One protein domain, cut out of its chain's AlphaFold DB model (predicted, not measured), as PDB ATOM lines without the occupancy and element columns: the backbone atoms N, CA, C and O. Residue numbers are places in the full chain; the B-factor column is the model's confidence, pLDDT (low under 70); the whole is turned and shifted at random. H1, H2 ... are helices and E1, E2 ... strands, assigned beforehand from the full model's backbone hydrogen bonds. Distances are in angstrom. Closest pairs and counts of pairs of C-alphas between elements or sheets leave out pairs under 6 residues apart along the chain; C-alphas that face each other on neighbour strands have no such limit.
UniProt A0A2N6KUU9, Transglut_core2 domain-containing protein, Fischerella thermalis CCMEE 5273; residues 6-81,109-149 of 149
ATOM      1  N   ALA A   6     -43.594  26.081  23.301       93.62
ATOM      2  CA  ALA A   6     -42.252  25.922  23.863       93.62
ATOM      3  C   ALA A   6     -41.480  24.743  23.248       93.62
ATOM      4  O   ALA A   6     -40.380  24.915  22.723       93.62
ATOM      5  N   ARG A   7     -42.084  23.549  23.187       94.62
ATOM      6  CA  ARG A   7     -41.462  22.387  22.538       94.62
ATOM      7  C   ARG A   7     -41.248  22.573  21.033       94.62
ATOM      8  O   ARG A   7     -40.280  22.038  20.497       94.62
ATOM      9  N   GLN A   8     -42.123  23.309  20.343       94.88
ATOM     10  CA  GLN A   8     -41.908  23.659  18.933       94.88
ATOM     11  C   GLN A   8     -40.711  24.602  18.769       94.88
ATOM     12  O   GLN A   8     -39.880  24.347  17.900       94.88
ATOM     13  N   TYR A   9     -40.596  25.631  19.612       95.69
ATOM     14  CA  TYR A   9     -39.465  26.559  19.598       95.69
ATOM     15  C   TYR A   9     -38.151  25.856  19.925       95.69
ATOM     16  O   TYR A   9     -37.196  25.989  19.167       95.69
ATOM     17  N   PHE A  10     -38.125  25.007  20.956       97.12
ATOM     18  CA  PHE A  10     -36.964  24.169  21.255       97.12
ATOM     19  C   PHE A  10     -36.558  23.310  20.056       97.12
ATOM     20  O   PHE A  10     -35.390  23.293  19.680       97.12
ATOM     21  N   TYR A  11     -37.518  22.624  19.423       96.75
ATOM     22  CA  TYR A  11     -37.230  21.783  18.263       96.75
ATOM     23  C   TYR A  11     -36.668  22.587  17.087       96.75
ATOM     24  O   TYR A  11     -35.780  22.105  16.397       96.75
ATOM     25  N   GLN A  12     -37.179  23.794  16.840       96.25
ATOM     26  CA  GLN A  12     -36.654  24.676  15.797       96.25
ATOM     27  C   GLN A  12     -35.226  25.133  16.114       96.25
ATOM     28  O   GLN A  12     -34.375  25.089  15.230       96.25
ATOM     29  N   GLU A  13     -34.964  25.502  17.368       97.19
ATOM     30  CA  GLU A  13     -33.662  25.980  17.836       97.19
ATOM     31  C   GLU A  13     -32.568  24.918  17.648       97.19
ATOM     32  O   GLU A  13     -31.544  25.186  17.027       97.19
ATOM     33  N   ILE A  14     -32.815  23.676  18.083       96.38
ATOM     34  CA  ILE A  14     -31.821  22.588  18.014       96.38
ATOM     35  C   ILE A  14     -31.613  21.999  16.608       96.38
ATOM     36  O   ILE A  14     -30.795  21.099  16.438       96.38
ATOM     37  N   GLN A  15     -32.394  22.428  15.612       97.00
ATOM     38  CA  GLN A  15     -32.219  22.020  14.209       97.00
ATOM     39  C   GLN A  15     -31.257  22.943  13.452       97.00
ATOM     40  O   GLN A  15     -30.949  22.688  12.285       97.00
ATOM     41  N   GLN A  16     -30.797  24.021  14.087       96.69
ATOM     42  CA  GLN A  16     -29.750  24.871  13.542       96.69
ATOM     43  C   GLN A  16     -28.396  24.141  13.550       96.69
ATOM     44  O   GLN A  16     -28.216  23.189  14.310       96.69
ATOM     45  N   PRO A  17     -27.428  24.556  12.711       96.06
ATOM     46  CA  PRO A  17     -26.043  24.113  12.861       96.06
ATOM     47  C   PRO A  17     -25.541  24.376  14.287       96.06
ATOM     48  O   PRO A  17     -25.888  25.414  14.841       96.06
ATOM     49  N   ASP A  18     -24.699  23.499  14.843       89.25
ATOM     50  CA  ASP A  18     -24.232  23.574  16.241       89.25
ATOM     51  C   ASP A  18     -23.733  24.974  16.654       89.25
ATOM     52  O   ASP A  18     -24.077  25.461  17.725       89.25
ATOM     53  N   GLU A  19     -22.979  25.655  15.784       88.69
ATOM     54  CA  GLU A  19     -22.444  27.010  16.019       88.69
ATOM     55  C   GLU A  19     -23.520  28.115  16.044       88.69
ATOM     56  O   GLU A  19     -23.269  29.225  16.511       88.69
ATOM     57  N   CYS A  20     -24.705  27.834  15.506       93.00
ATOM     58  CA  CYS A  20     -25.836  28.754  15.415       93.00
ATOM     59  C   CYS A  20     -26.917  28.489  16.471       93.00
ATOM     60  O   CYS A  20     -27.865  29.267  16.547       93.00
ATOM     61  N   ILE A  21     -26.804  27.415  17.257       95.69
ATOM     62  CA  ILE A  21     -27.753  27.120  18.333       95.69
ATOM     63  C   ILE A  21     -27.581  28.154  19.450       95.69
ATOM     64  O   ILE A  21     -26.509  28.281  20.044       95.69
ATOM     65  N   ASP A  22     -28.659  28.854  19.791       96.56
ATOM     66  CA  ASP A  22     -28.741  29.676  20.990       96.56
ATOM     67  C   ASP A  22     -29.046  28.779  22.198       96.56
ATOM     68  O   ASP A  22     -30.190  28.407  22.483       96.56
ATOM     69  N   LEU A  23     -27.983  28.397  22.908       96.75
ATOM     70  CA  LEU A  23     -28.056  27.492  24.052       96.75
ATOM     71  C   LEU A  23     -28.911  28.064  25.196       96.75
ATOM     72  O   LEU A  23     -29.650  27.304  25.829       96.75
ATOM     73  N   ALA A  24     -28.867  29.379  25.446       98.00
ATOM     74  CA  ALA A  24     -29.708  30.010  26.462       98.00
ATOM     75  C   ALA A  24     -31.193  29.892  26.103       98.00
ATOM     76  O   ALA A  24     -31.992  29.450  26.931       98.00
ATOM     77  N   ARG A  25     -31.566  30.226  24.860       98.06
ATOM     78  CA  ARG A  25     -32.953  30.095  24.388       98.06
ATOM     79  C   ARG A  25     -33.419  28.649  24.426       98.06
ATOM     80  O   ARG A  25     -34.490  28.381  24.964       98.06
ATOM     81  N   ALA A  26     -32.603  27.709  23.954       98.06
ATOM     82  CA  ALA A  26     -32.920  26.286  24.018       98.06
ATOM     83  C   ALA A  26     -33.198  25.827  25.464       98.06
ATOM     84  O   ALA A  26     -34.201  25.157  25.722       98.06
ATOM     85  N   ALA A  27     -32.366  26.232  26.427       98.31
ATOM     86  CA  ALA A  27     -32.572  25.916  27.840       98.31
ATOM     87  C   ALA A  27     -33.841  26.574  28.421       98.31
ATOM     88  O   ALA A  27     -34.565  25.942  29.193       98.31
ATOM     89  N   LEU A  28     -34.154  27.811  28.027       98.56
ATOM     90  CA  LEU A  28     -35.368  28.514  28.457       98.56
ATOM     91  C   LEU A  28     -36.637  27.910  27.850       98.56
ATOM     92  O   LEU A  28     -37.640  27.801  28.547       98.56
ATOM     93  N   TYR A  29     -36.604  27.432  26.605       98.12
ATOM     94  CA  TYR A  29     -37.732  26.710  26.011       98.12
ATOM     95  C   TYR A  29     -38.018  25.387  26.729       98.12
ATOM     96  O   TYR A  29     -39.176  24.993  26.842       98.12
ATOM     97  N   ILE A  30     -36.993  24.713  27.269       97.56
ATOM     98  CA  ILE A  30     -37.208  23.562  28.160       97.56
ATOM     99  C   ILE A  30     -37.908  24.013  29.447       97.56
ATOM    100  O   ILE A  30     -38.856  23.364  29.882       97.56
ATOM    101  N   ALA A  31     -37.475  25.125  30.048       98.00
ATOM    102  CA  ALA A  31     -38.104  25.666  31.251       98.00
ATOM    103  C   ALA A  31     -39.556  26.120  31.022       98.00
ATOM    104  O   ALA A  31     -40.400  25.910  31.889       98.00
ATOM    105  N   GLN A  32     -39.882  26.654  29.841       97.31
ATOM    106  CA  GLN A  32     -41.248  27.044  29.471       97.31
ATOM    107  C   GLN A  32     -42.250  25.877  29.460       97.31
ATOM    108  O   GLN A  32     -43.454  26.111  29.542       97.31
ATOM    109  N   GLU A  33     -41.794  24.622  29.366       95.81
ATOM    110  CA  GLU A  33     -42.687  23.463  29.519       95.81
ATOM    111  C   GLU A  33     -43.250  23.356  30.945       95.81
ATOM    112  O   GLU A  33     -44.386  22.915  31.114       95.81
ATOM    113  N   GLU A  34     -42.465  23.753  31.952       96.50
ATOM    114  CA  GLU A  34     -42.874  23.786  33.365       96.50
ATOM    115  C   GLU A  34     -43.496  25.138  33.741       96.50
ATOM    116  O   GLU A  34     -44.441  25.198  34.528       96.50
ATOM    117  N   TYR A  35     -43.007  26.222  33.131       97.19
ATOM    118  CA  TYR A  35     -43.432  27.597  33.382       97.19
ATOM    119  C   TYR A  35     -44.019  28.235  32.107       97.19
ATOM    120  O   TYR A  35     -43.323  28.989  31.430       97.19
ATOM    121  N   PRO A  36     -45.296  27.983  31.752       95.19
ATOM    122  CA  PRO A  36     -45.870  28.444  30.481       95.19
ATOM    123  C   PRO A  36     -45.885  29.964  30.278       95.19
ATOM    124  O   PRO A  36     -45.894  30.424  29.139       95.19
ATOM    125  N   ASP A  37     -45.896  30.727  31.375       95.06
ATOM    126  CA  ASP A  37     -45.912  32.195  31.366       95.06
ATOM    127  C   ASP A  37     -44.496  32.811  31.380       95.06
ATOM    128  O   ASP A  37     -44.357  34.032  31.406       95.06
ATOM    129  N   LEU A  38     -43.445  31.981  31.385       97.19
ATOM    130  CA  LEU A  38     -42.050  32.418  31.362       97.19
ATOM    131  C   LEU A  38     -41.743  33.158  30.054       97.19
ATOM    132  O   LEU A  38     -41.909  32.592  28.972       97.19
ATOM    133  N   ASP A  39     -41.221  34.380  30.157       97.06
ATOM    134  CA  ASP A  39     -40.684  35.136  29.023       97.06
ATOM    135  C   ASP A  39     -39.171  34.874  28.878       97.06
ATOM    136  O   ASP A  39     -38.396  35.321  29.725       97.06
ATOM    137  N   PRO A  40     -38.702  34.163  27.833       97.56
ATOM    138  CA  PRO A  40     -37.284  33.875  27.654       97.56
ATOM    139  C   PRO A  40     -36.446  35.144  27.508       97.56
ATOM    140  O   PRO A  40     -35.303  35.176  27.962       97.56
ATOM    141  N   GLU A  41     -36.997  36.205  26.914       97.94
ATOM    142  CA  GLU A  41     -36.241  37.428  26.650       97.94
ATOM    143  C   GLU A  41     -35.834  38.139  27.950       97.94
ATOM    144  O   GLU A  41     -34.773  38.756  27.998       97.94
ATOM    145  N   GLU A  42     -36.590  37.993  29.044       98.38
ATOM    146  CA  GLU A  42     -36.202  38.506  30.368       98.38
ATOM    147  C   GLU A  42     -34.870  37.901  30.851       98.38
ATOM    148  O   GLU A  42     -33.974  38.605  31.333       98.38
ATOM    149  N   TYR A  43     -34.691  36.596  30.651       98.69
ATOM    150  CA  TYR A  43     -33.502  35.870  31.096       98.69
ATOM    151  C   TYR A  43     -32.339  36.014  30.114       98.69
ATOM    152  O   TYR A  43     -31.187  36.072  30.544       98.69
ATOM    153  N   ILE A  44     -32.617  36.161  28.814       98.69
ATOM    154  CA  ILE A  44     -31.600  36.558  27.829       98.69
ATOM    155  C   ILE A  44     -31.026  37.933  28.185       98.69
ATOM    156  O   ILE A  44     -29.808  38.063  28.307       98.69
ATOM    157  N   ASN A  45     -31.882  38.921  28.463       98.62
ATOM    158  CA  ASN A  45     -31.453  40.257  28.887       98.62
ATOM    159  C   ASN A  45     -30.673  40.225  30.214       98.62
ATOM    160  O   ASN A  45     -29.740  41.007  30.414       98.62
ATOM    161  N   SER A  46     -31.023  39.309  31.120       98.62
ATOM    162  CA  SER A  46     -30.276  39.098  32.365       98.62
ATOM    163  C   SER A  46     -28.852  38.599  32.097       98.62
ATOM    164  O   SER A  46     -27.903  39.117  32.685       98.62
ATOM    165  N   LEU A  47     -28.672  37.653  31.169       98.81
ATOM    166  CA  LEU A  47     -27.345  37.182  30.748       98.81
ATOM    167  C   LEU A  47     -26.545  38.280  30.026       98.81
ATOM    168  O   LEU A  47     -25.345  38.406  30.264       98.81
ATOM    169  N   ASP A  48     -27.196  39.098  29.195       98.69
ATOM    170  CA  ASP A  48     -26.566  40.249  28.530       98.69
ATOM    171  C   ASP A  48     -26.094  41.300  29.545       98.69
ATOM    172  O   ASP A  48     -24.980  41.825  29.444       98.69
ATOM    173  N   THR A  49     -26.910  41.567  30.568       98.62
ATOM    174  CA  THR A  49     -26.552  42.460  31.680       98.62
ATOM    175  C   THR A  49     -25.356  41.902  32.444       98.62
ATOM    176  O   THR A  49     -24.378  42.617  32.661       98.62
ATOM    177  N   MET A  50     -25.375  40.606  32.778       98.69
ATOM    178  CA  MET A  50     -24.250  39.958  33.451       98.69
ATOM    179  C   MET A  50     -22.962  40.042  32.628       98.69
ATOM    180  O   MET A  50     -21.909  40.348  33.184       98.69
ATOM    181  N   ALA A  51     -23.035  39.798  31.320       98.50
ATOM    182  CA  ALA A  51     -21.883  39.896  30.433       98.50
ATOM    183  C   ALA A  51     -21.348  41.331  30.335       98.50
ATOM    184  O   ALA A  51     -20.141  41.530  30.416       98.50
ATOM    185  N   THR A  52     -22.233  42.328  30.245       98.50
ATOM    186  CA  THR A  52     -21.851  43.750  30.223       98.50
ATOM    187  C   THR A  52     -21.115  44.145  31.504       98.50
ATOM    188  O   THR A  52     -20.036  44.731  31.446       98.50
ATOM    189  N   GLU A  53     -21.649  43.767  32.667       98.44
ATOM    190  CA  GLU A  53     -21.007  44.024  33.960       98.44
ATOM    191  C   GLU A  53     -19.663  43.300  34.117       98.44
ATOM    192  O   GLU A  53     -18.761  43.807  34.789       98.44
ATOM    193  N   LEU A  54     -19.523  42.106  33.536       98.06
ATOM    194  CA  LEU A  54     -18.263  41.370  33.535       98.06
ATOM    195  C   LEU A  54     -17.228  42.030  32.616       98.06
ATOM    196  O   LEU A  54     -16.065  42.129  33.003       98.06
ATOM    197  N   GLU A  55     -17.638  42.484  31.432       96.81
ATOM    198  CA  GLU A  55     -16.775  43.127  30.436       96.81
ATOM    199  C   GLU A  55     -16.041  44.338  31.036       96.81
ATOM    200  O   GLU A  55     -14.839  44.512  30.824       96.81
ATOM    201  N   GLU A  56     -16.728  45.121  31.875       95.88
ATOM    202  CA  GLU A  56     -16.161  46.260  32.614       95.88
ATOM    203  C   GLU A  56     -15.099  45.860  33.654       95.88
ATOM    204  O   GLU A  56     -14.252  46.674  34.034       95.88
ATOM    205  N   ARG A  57     -15.126  44.607  34.120       94.00
ATOM    206  CA  ARG A  57     -14.193  44.047  35.115       94.00
ATOM    207  C   ARG A  57     -13.034  43.295  34.467       94.00
ATOM    208  O   ARG A  57     -12.101  42.901  35.175       94.00
ATOM    209  N   LEU A  58     -13.080  43.061  33.154       94.56
ATOM    210  CA  LEU A  58     -12.038  42.310  32.471       94.56
ATOM    211  C   LEU A  58     -10.700  43.064  32.507       94.56
ATOM    212  O   LEU A  58     -10.644  44.286  32.349       94.56
ATOM    213  N   PRO A  59      -9.583  42.340  32.678       88.62
ATOM    214  CA  PRO A  59      -8.266  42.946  32.589       88.62
ATOM    215  C   PRO A  59      -7.989  43.428  31.162       88.62
ATOM    216  O   PRO A  59      -8.435  42.827  30.184       88.62
ATOM    217  N   ALA A  60      -7.167  44.475  31.044       88.31
ATOM    218  CA  ALA A  60      -6.718  44.983  29.748       88.31
ATOM    219  C   ALA A  60      -6.008  43.900  28.908       88.31
ATOM    220  O   ALA A  60      -6.171  43.845  27.692       88.31
ATOM    221  N   GLU A  61      -5.249  43.012  29.561       89.56
ATOM    222  CA  GLU A  61      -4.629  41.845  28.934       89.56
ATOM    223  C   GLU A  61      -5.524  40.606  29.082       89.56
ATOM    224  O   GLU A  61      -5.639  40.006  30.157       89.56
ATOM    225  N   ARG A  62      -6.144  40.199  27.972       87.00
ATOM    226  CA  ARG A  62      -7.125  39.108  27.903       87.00
ATOM    227  C   ARG A  62      -6.468  37.740  27.705       87.00
ATOM    228  O   ARG A  62      -6.620  37.100  26.669       87.00
ATOM    229  N   TYR A  63      -5.725  37.278  28.707       91.00
ATOM    230  CA  TYR A  63      -5.238  35.893  28.732       91.00
ATOM    231  C   TYR A  63      -6.343  34.930  29.201       91.00
ATOM    232  O   TYR A  63      -7.027  35.258  30.172       91.00
ATOM    233  N   PRO A  64      -6.470  33.715  28.631       92.75
ATOM    234  CA  PRO A  64      -7.545  32.777  28.980       92.75
ATOM    235  C   PRO A  64      -7.710  32.530  30.486       92.75
ATOM    236  O   PRO A  64      -8.808  32.656  31.013       92.75
ATOM    237  N   LEU A  65      -6.616  32.285  31.219       93.25
ATOM    238  CA  LEU A  65      -6.669  32.107  32.679       93.25
ATOM    239  C   LEU A  65      -7.187  33.340  33.427       93.25
ATOM    240  O   LEU A  65      -7.861  33.197  34.442       93.25
ATOM    241  N   ARG A  66      -6.868  34.544  32.949       94.81
ATOM    242  CA  ARG A  66      -7.315  35.794  33.570       94.81
ATOM    243  C   ARG A  66      -8.802  36.034  33.330       94.81
ATOM    244  O   ARG A  66      -9.488  36.458  34.252       94.81
ATOM    245  N   ILE A  67      -9.291  35.715  32.133       96.12
ATOM    246  CA  ILE A  67     -10.720  35.779  31.801       96.12
ATOM    247  C   ILE A  67     -11.494  34.771  32.656       96.12
ATOM    248  O   ILE A  67     -12.458  35.144  33.313       96.12
ATOM    249  N   ILE A  68     -11.021  33.523  32.740       96.75
ATOM    250  CA  ILE A  68     -11.616  32.484  33.597       96.75
ATOM    251  C   ILE A  68     -11.655  32.932  35.062       96.75
ATOM    252  O   ILE A  68     -12.676  32.794  35.725       96.75
ATOM    253  N   GLN A  69     -10.564  33.509  35.575       96.44
ATOM    254  CA  GLN A  69     -10.533  34.056  36.934       96.44
ATOM    255  C   GLN A  69     -11.555  35.181  37.135       96.44
ATOM    256  O   GLN A  69     -12.203  35.212  38.179       96.44
ATOM    257  N   ALA A  70     -11.717  36.074  36.155       97.56
ATOM    258  CA  ALA A  70     -12.700  37.151  36.215       97.56
ATOM    259  C   ALA A  70     -14.139  36.609  36.210       97.56
ATOM    260  O   ALA A  70     -14.930  37.017  37.056       97.56
ATOM    261  N   ILE A  71     -14.453  35.641  35.338       97.94
ATOM    262  CA  ILE A  71     -15.767  34.981  35.313       97.94
ATOM    263  C   ILE A  71     -16.035  34.277  36.649       97.94
ATOM    264  O   ILE A  71     -17.093  34.475  37.236       97.94
ATOM    265  N   ASN A  72     -15.069  33.511  37.169       97.94
ATOM    266  CA  ASN A  72     -15.209  32.799  38.442       97.94
ATOM    267  C   ASN A  72     -15.469  33.746  39.616       97.94
ATOM    268  O   ASN A  72     -16.352  33.495  40.437       97.94
ATOM    269  N   GLN A  73     -14.689  34.826  39.709       98.19
ATOM    270  CA  GLN A  73     -14.883  35.844  40.736       98.19
ATOM    271  C   GLN A  73     -16.285  36.445  40.611       98.19
ATOM    272  O   GLN A  73     -17.027  36.493  41.589       98.19
ATOM    273  N   TYR A  74     -16.674  36.829  39.400       98.50
ATOM    274  CA  TYR A  74     -17.946  37.482  39.163       98.50
ATOM    275  C   TYR A  74     -19.146  36.577  39.472       98.50
ATOM    276  O   TYR A  74     -20.007  36.936  40.274       98.50
ATOM    277  N   LEU A  75     -19.189  35.371  38.906       98.31
ATOM    278  CA  LEU A  75     -20.311  34.454  39.090       98.31
ATOM    279  C   LEU A  75     -20.398  33.920  40.519       98.31
ATOM    280  O   LEU A  75     -21.449  34.003  41.154       98.31
ATOM    281  N   TYR A  76     -19.306  33.371  41.045       98.00
ATOM    282  CA  TYR A  76     -19.368  32.587  42.280       98.00
ATOM    283  C   TYR A  76     -19.134  33.418  43.535       98.00
ATOM    284  O   TYR A  76     -19.668  33.086  44.592       98.00
ATOM    285  N   SER A  77     -18.348  34.491  43.443       97.88
ATOM    286  CA  SER A  77     -18.048  35.329  44.609       97.88
ATOM    287  C   SER A  77     -18.925  36.576  44.656       97.88
ATOM    288  O   SER A  77     -19.494  36.864  45.705       97.88
ATOM    289  N   ASP A  78     -19.069  37.294  43.539       98.12
ATOM    290  CA  ASP A  78     -19.791  38.571  43.527       98.12
ATOM    291  C   ASP A  78     -21.313  38.362  43.426       98.12
ATOM    292  O   ASP A  78     -22.071  38.941  44.206       98.12
ATOM    293  N   LEU A  79     -21.774  37.519  42.493       98.12
ATOM    294  CA  LEU A  79     -23.197  37.199  42.333       98.12
ATOM    295  C   LEU A  79     -23.660  36.082  43.278       98.12
ATOM    296  O   LEU A  79     -24.826  36.073  43.681       98.12
ATOM    297  N   GLY A  80     -22.756  35.185  43.675       98.19
ATOM    298  CA  GLY A  80     -23.036  34.118  44.637       98.19
ATOM    299  C   GLY A  80     -23.714  32.891  44.031       98.19
ATOM    300  O   GLY A  80     -24.464  32.214  44.734       98.19
ATOM    301  N   PHE A  81     -23.474  32.604  42.747       98.56
ATOM    302  CA  PHE A  81     -23.898  31.338  42.156       98.56
ATOM    303  C   PHE A  81     -23.271  30.157  42.901       98.56
ATOM    304  O   PHE A  81     -22.100  30.197  43.278       98.56
ATOM    305  N   THR A 109     -26.236  23.108  34.561       97.69
ATOM    306  CA  THR A 109     -26.971  24.371  34.374       97.69
ATOM    307  C   THR A 109     -26.117  25.580  34.758       97.69
ATOM    308  O   THR A 109     -26.181  26.611  34.094       97.69
ATOM    309  N   LEU A 110     -25.251  25.447  35.770       98.19
ATOM    310  CA  LEU A 110     -24.239  26.465  36.082       98.19
ATOM    311  C   LEU A 110     -23.233  26.620  34.933       98.19
ATOM    312  O   LEU A 110     -22.883  27.742  34.567       98.19
ATOM    313  N   ALA A 111     -22.838  25.511  34.306       97.94
ATOM    314  CA  ALA A 111     -22.021  25.523  33.105       97.94
ATOM    315  C   ALA A 111     -22.710  26.235  31.932       97.94
ATOM    316  O   ALA A 111     -22.039  26.981  31.228       97.94
ATOM    317  N   VAL A 112     -24.028  26.089  31.745       98.06
ATOM    318  CA  VAL A 112     -24.774  26.866  30.733       98.06
ATOM    319  C   VAL A 112     -24.624  28.369  30.980       98.06
ATOM    320  O   VAL A 112     -24.243  29.087  30.063       98.06
ATOM    321  N   ILE A 113     -24.841  28.849  32.210       98.56
ATOM    322  CA  ILE A 113     -24.677  30.279  32.545       98.56
ATOM    323  C   ILE A 113     -23.250  30.749  32.251       98.56
ATOM    324  O   ILE A 113     -23.050  31.807  31.654       98.56
ATOM    325  N   TYR A 114     -22.258  29.943  32.629       98.56
ATOM    326  CA  TYR A 114     -20.856  30.244  32.373       98.56
ATOM    327  C   TYR A 114     -20.577  30.376  30.871       98.56
ATOM    328  O   TYR A 114     -20.027  31.390  30.439       98.56
ATOM    329  N   LEU A 115     -20.949  29.366  30.078       98.06
ATOM    330  CA  LEU A 115     -20.745  29.344  28.627       98.06
ATOM    331  C   LEU A 115     -21.431  30.537  27.955       98.06
ATOM    332  O   LEU A 115     -20.836  31.183  27.095       98.06
ATOM    333  N   GLU A 116     -22.644  30.873  28.389       98.06
ATOM    334  CA  GLU A 116     -23.424  31.968  27.819       98.06
ATOM    335  C   GLU A 116     -22.836  33.348  28.112       98.06
ATOM    336  O   GLU A 116     -22.865  34.220  27.238       98.06
ATOM    337  N   ILE A 117     -22.276  33.555  29.303       97.88
ATOM    338  CA  ILE A 117     -21.562  34.792  29.633       97.88
ATOM    339  C   ILE A 117     -20.236  34.852  28.878       97.88
ATOM    340  O   ILE A 117     -19.940  35.875  28.265       97.88
ATOM    341  N   ALA A 118     -19.467  33.759  28.865       97.19
ATOM    342  CA  ALA A 118     -18.195  33.673  28.152       97.19
ATOM    343  C   ALA A 118     -18.365  33.986  26.654       97.19
ATOM    344  O   ALA A 118     -17.633  34.804  26.100       97.19
ATOM    345  N   ARG A 119     -19.398  33.425  26.015       96.25
ATOM    346  CA  ARG A 119     -19.729  33.690  24.611       96.25
ATOM    347  C   ARG A 119     -20.040  35.166  24.346       96.25
ATOM    348  O   ARG A 119     -19.620  35.688  23.322       96.25
ATOM    349  N   ARG A 120     -20.764  35.839  25.248       97.31
ATOM    350  CA  ARG A 120     -21.153  37.259  25.105       97.31
ATOM    351  C   ARG A 120     -19.986  38.236  25.222       97.31
ATOM    352  O   ARG A 120     -20.079  39.333  24.688       97.31
ATOM    353  N   ILE A 121     -18.909  37.833  25.890       96.88
ATOM    354  CA  ILE A 121     -17.661  38.605  25.998       96.88
ATOM    355  C   ILE A 121     -16.610  38.171  24.961       96.88
ATOM    356  O   ILE A 121     -15.408  38.370  25.156       96.88
ATOM    357  N   ASP A 122     -17.053  37.515  23.882       95.12
ATOM    358  CA  ASP A 122     -16.217  36.968  22.806       95.12
ATOM    359  C   ASP A 122     -15.128  35.985  23.291       95.12
ATOM    360  O   ASP A 122     -14.067  35.840  22.677       95.12
ATOM    361  N   PHE A 123     -15.376  35.271  24.395       95.56
ATOM    362  CA  PHE A 123     -14.499  34.221  24.911       95.56
ATOM    363  C   PHE A 123     -15.115  32.837  24.686       95.56
ATOM    364  O   PHE A 123     -15.878  32.324  25.505       95.56
ATOM    365  N   ALA A 124     -14.768  32.216  23.556       92.50
ATOM    366  CA  ALA A 124     -15.293  30.907  23.186       92.50
ATOM    367  C   ALA A 124     -14.889  29.816  24.195       92.50
ATOM    368  O   ALA A 124     -13.710  29.590  24.487       92.50
ATOM    369  N   MET A 125     -15.895  29.111  24.706       95.38
ATOM    370  CA  MET A 125     -15.748  27.957  25.584       95.38
ATOM    371  C   MET A 125     -16.686  26.843  25.130       95.38
ATOM    372  O   MET A 125     -17.739  27.103  24.554       95.38
ATOM    373  N   VAL A 126     -16.314  25.602  25.425       94.44
ATOM    374  CA  VAL A 126     -17.082  24.406  25.064       94.44
ATOM    375  C   VAL A 126     -17.305  23.511  26.275       94.44
ATOM    376  O   VAL A 126     -16.461  23.422  27.171       94.44
ATOM    377  N   GLY A 127     -18.448  22.829  26.279       94.19
ATOM    378  CA  GLY A 127     -18.784  21.802  27.257       94.19
ATOM    379  C   GLY A 127     -18.117  20.460  26.958       94.19
ATOM    380  O   GLY A 127     -17.943  20.074  25.805       94.19
ATOM    381  N   ILE A 128     -17.764  19.733  28.014       94.19
ATOM    382  CA  ILE A 128     -17.111  18.428  27.977       94.19
ATOM    383  C   ILE A 128     -17.922  17.467  28.842       94.19
ATOM    384  O   ILE A 128     -17.925  17.544  30.073       94.19
ATOM    385  N   GLY A 129     -18.609  16.537  28.180       91.88
ATOM    386  CA  GLY A 129     -19.312  15.450  28.851       91.88
ATOM    387  C   GLY A 129     -18.327  14.415  29.388       91.88
ATOM    388  O   GLY A 129     -17.635  13.758  28.613       91.88
ATOM    389  N   MET A 130     -18.296  14.242  30.709       90.06
ATOM    390  CA  MET A 130     -17.545  13.189  31.391       90.06
ATOM    391  C   MET A 130     -18.523  12.191  32.034       90.06
ATOM    392  O   MET A 130     -19.661  12.540  32.354       90.06
ATOM    393  N   PRO A 131     -18.130  10.928  32.256       88.94
ATOM    394  CA  PRO A 131     -18.985   9.984  32.967       88.94
ATOM    395  C   PRO A 131     -19.358  10.506  34.362       88.94
ATOM    396  O   PRO A 131     -18.509  10.607  35.244       88.94
ATOM    397  N   GLY A 132     -20.637  10.838  34.555       85.31
ATOM    398  CA  GLY A 132     -21.165  11.347  35.823       85.31
ATOM    399  C   GLY A 132     -20.787  12.793  36.163       85.31
ATOM    400  O   GLY A 132     -21.077  13.215  37.278       85.31
ATOM    401  N   HIS A 133     -20.163  13.542  35.245       89.62
ATOM    402  CA  HIS A 133     -19.714  14.917  35.494       89.62
ATOM    403  C   HIS A 133     -19.737  15.763  34.213       89.62
ATOM    404  O   HIS A 133     -19.661  15.228  33.109       89.62
ATOM    405  N   PHE A 134     -19.824  17.085  34.333       93.12
ATOM    406  CA  PHE A 134     -19.780  17.995  33.185       93.12
ATOM    407  C   PHE A 134     -18.769  19.097  33.465       93.12
ATOM    408  O   PHE A 134     -18.816  19.715  34.522       93.12
ATOM    409  N   LEU A 135     -17.845  19.306  32.535       95.50
ATOM    410  CA  LEU A 135     -16.806  20.329  32.632       95.50
ATOM    411  C   LEU A 135     -16.931  21.285  31.455       95.50
ATOM    412  O   LEU A 135     -17.555  20.960  30.446       95.50
ATOM    413  N   ILE A 136     -16.279  22.434  31.546       96.69
ATOM    414  CA  ILE A 136     -16.122  23.352  30.417       96.69
ATOM    415  C   ILE A 136     -14.645  23.691  30.221       96.69
ATOM    416  O   ILE A 136     -13.840  23.588  31.149       96.69
ATOM    417  N   ARG A 137     -14.265  24.096  29.011       95.88
ATOM    418  CA  ARG A 137     -12.901  24.547  28.703       95.88
ATOM    419  C   ARG A 137     -12.900  25.646  27.642       95.88
ATOM    420  O   ARG A 137     -13.843  25.699  26.855       95.88
ATOM    421  N   PRO A 138     -11.853  26.485  27.572       95.69
ATOM    422  CA  PRO A 138     -11.641  27.367  26.427       95.69
ATOM    423  C   PRO A 138     -11.554  26.575  25.123       95.69
ATOM    424  O   PRO A 138     -10.894  25.533  25.075       95.69
ATOM    425  N   ASP A 139     -12.178  27.088  24.067       93.44
ATOM    426  CA  ASP A 139     -12.078  26.511  22.727       93.44
ATOM    427  C   ASP A 139     -10.856  27.066  21.988       93.44
ATOM    428  O   ASP A 139     -10.940  27.844  21.041       93.44
ATOM    429  N   ILE A 140      -9.678  26.747  22.522       88.19
ATOM    430  CA  ILE A 140      -8.392  27.223  22.017       88.19
ATOM    431  C   ILE A 140      -7.451  26.026  21.918       88.19
ATOM    432  O   ILE A 140      -7.307  25.253  22.870       88.19
ATOM    433  N   SER A 141      -6.800  25.881  20.764       81.50
ATOM    434  CA  SER A 141      -5.775  24.860  20.542       81.50
ATOM    435  C   SER A 141      -4.655  24.969  21.581       81.50
ATOM    436  O   SER A 141      -4.249  26.067  21.955       81.50
ATOM    437  N   ASP A 142      -4.147  23.822  22.033       81.06
ATOM    438  CA  ASP A 142      -3.003  23.707  22.951       81.06
ATOM    439  C   ASP A 142      -3.216  24.282  24.370       81.06
ATOM    440  O   ASP A 142      -2.258  24.434  25.133       81.06
ATOM    441  N   ILE A 143      -4.466  24.558  24.766       79.75
ATOM    442  CA  ILE A 143      -4.830  24.927  26.141       79.75
ATOM    443  C   ILE A 143      -5.550  23.766  26.840       79.75
ATOM    444  O   ILE A 143      -6.681  23.414  26.508       79.75
ATOM    445  N   GLU A 144      -4.914  23.219  27.877       85.31
ATOM    446  CA  GLU A 144      -5.459  22.156  28.735       85.31
ATOM    447  C   GLU A 144      -5.956  22.718  30.075       85.31
ATOM    448  O   GLU A 144      -5.461  22.380  31.150       85.31
ATOM    449  N   ILE A 145      -6.929  23.628  30.019       91.62
ATOM    450  CA  ILE A 145      -7.589  24.167  31.214       91.62
ATOM    451  C   ILE A 145      -9.023  23.665  31.235       91.62
ATOM    452  O   ILE A 145      -9.780  23.924  30.305       91.62
ATOM    453  N   PHE A 146      -9.400  23.006  32.325       93.69
ATOM    454  CA  PHE A 146     -10.779  22.624  32.598       93.69
ATOM    455  C   PHE A 146     -11.311  23.462  33.753       93.69
ATOM    456  O   PHE A 146     -10.605  23.700  34.735       93.69
ATOM    457  N   VAL A 147     -12.556  23.900  33.624       95.31
ATOM    458  CA  VAL A 147     -13.311  24.568  34.679       95.31
ATOM    459  C   VAL A 147     -14.424  23.626  35.116       95.31
ATOM    460  O   VAL A 147     -15.137  23.054  34.289       95.31
ATOM    461  N   ASP A 148     -14.518  23.461  36.429       93.62
ATOM    462  CA  ASP A 148     -15.560  22.706  37.109       93.62
ATOM    463  C   ASP A 148     -16.462  23.705  37.841       93.62
ATOM    464  O   ASP A 148     -15.952  24.552  38.583       93.62
ATOM    465  N   THR A 149     -17.763  23.657  37.556       87.38
ATOM    466  CA  THR A 149     -18.746  24.708  37.877       87.38
ATOM    467  C   THR A 149     -19.632  24.385  39.066       87.38
ATOM    468  O   THR A 149     -20.079  23.220  39.171       87.38
TER     469      THR A 149
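What this domain is: This is residues 6 to 81 and 109 to 149 of the 149 residues of the protein "Transglut_core2 domain-containing protein" of Fischerella thermalis CCMEE 5273 (UniProt A0A2N6KUU9). H5 forms the core, with H2, H3 and H4 crossing round it and the hairpin of E1 and E2 packing on it too. H1 folds alongside H2 at one end of the longest axis, H3 runs along that axis, and residues 15 to 20 stand free. The 117 printed residues hold five named helices, then two antiparallel strands, order E1 - E2; the class is mostly helix. The whole is compact, with a radius of gyration of the C-alphas of 14.9 A and spans of 42 by 30 by 26 A.

Where its parts are: H1, residues 6 to 13, begins at C-alpha 6 (-42.252, 25.922, 23.863). H2 is residues 23 to 32. H3, residues 40 to 55, measures 22.7 A, and H4, residues 64 to 79, 21.0 A. H5, residues 109 to 120, measures 16.9 A. E1 is residues 125 to 130; E2, residues 133 to 138, ends at C-alpha 138 (-11.641, 27.367, 26.427).

How they stand to each other: H1 and H2, a helical hairpin, touch at a shallow tilt of 16 degrees, closest at the C-alphas of Ala 6 and Tyr 29, 5.1 A. H3 touches H5 with residues 47 to 51 alone, closest at the C-alphas of Ala 51 and Ile 117, 5.2 A. H4 and H5 only just touch, with 3 pairs of C-alphas within 8 A, closest Ile 71 and Tyr 114, 7.5 A. In the E1 and E2 hairpin, N 128 and O 135 are within hydrogen-bond range at 2.7 A. Every O i to N i+4 pair is within range in H1, H2, H3 and H5; H4 has 11 of 12.

The domain as a whole: The C-alphas farthest apart, Asp 37 and Asp 142, are 44.5 A apart. Residues 82 to 108 are not printed; C-alphas 81 and 109 are 10.9 A apart across this cut. Of the links printed whole, none is long. No printed residue is under 70 in pLDDT.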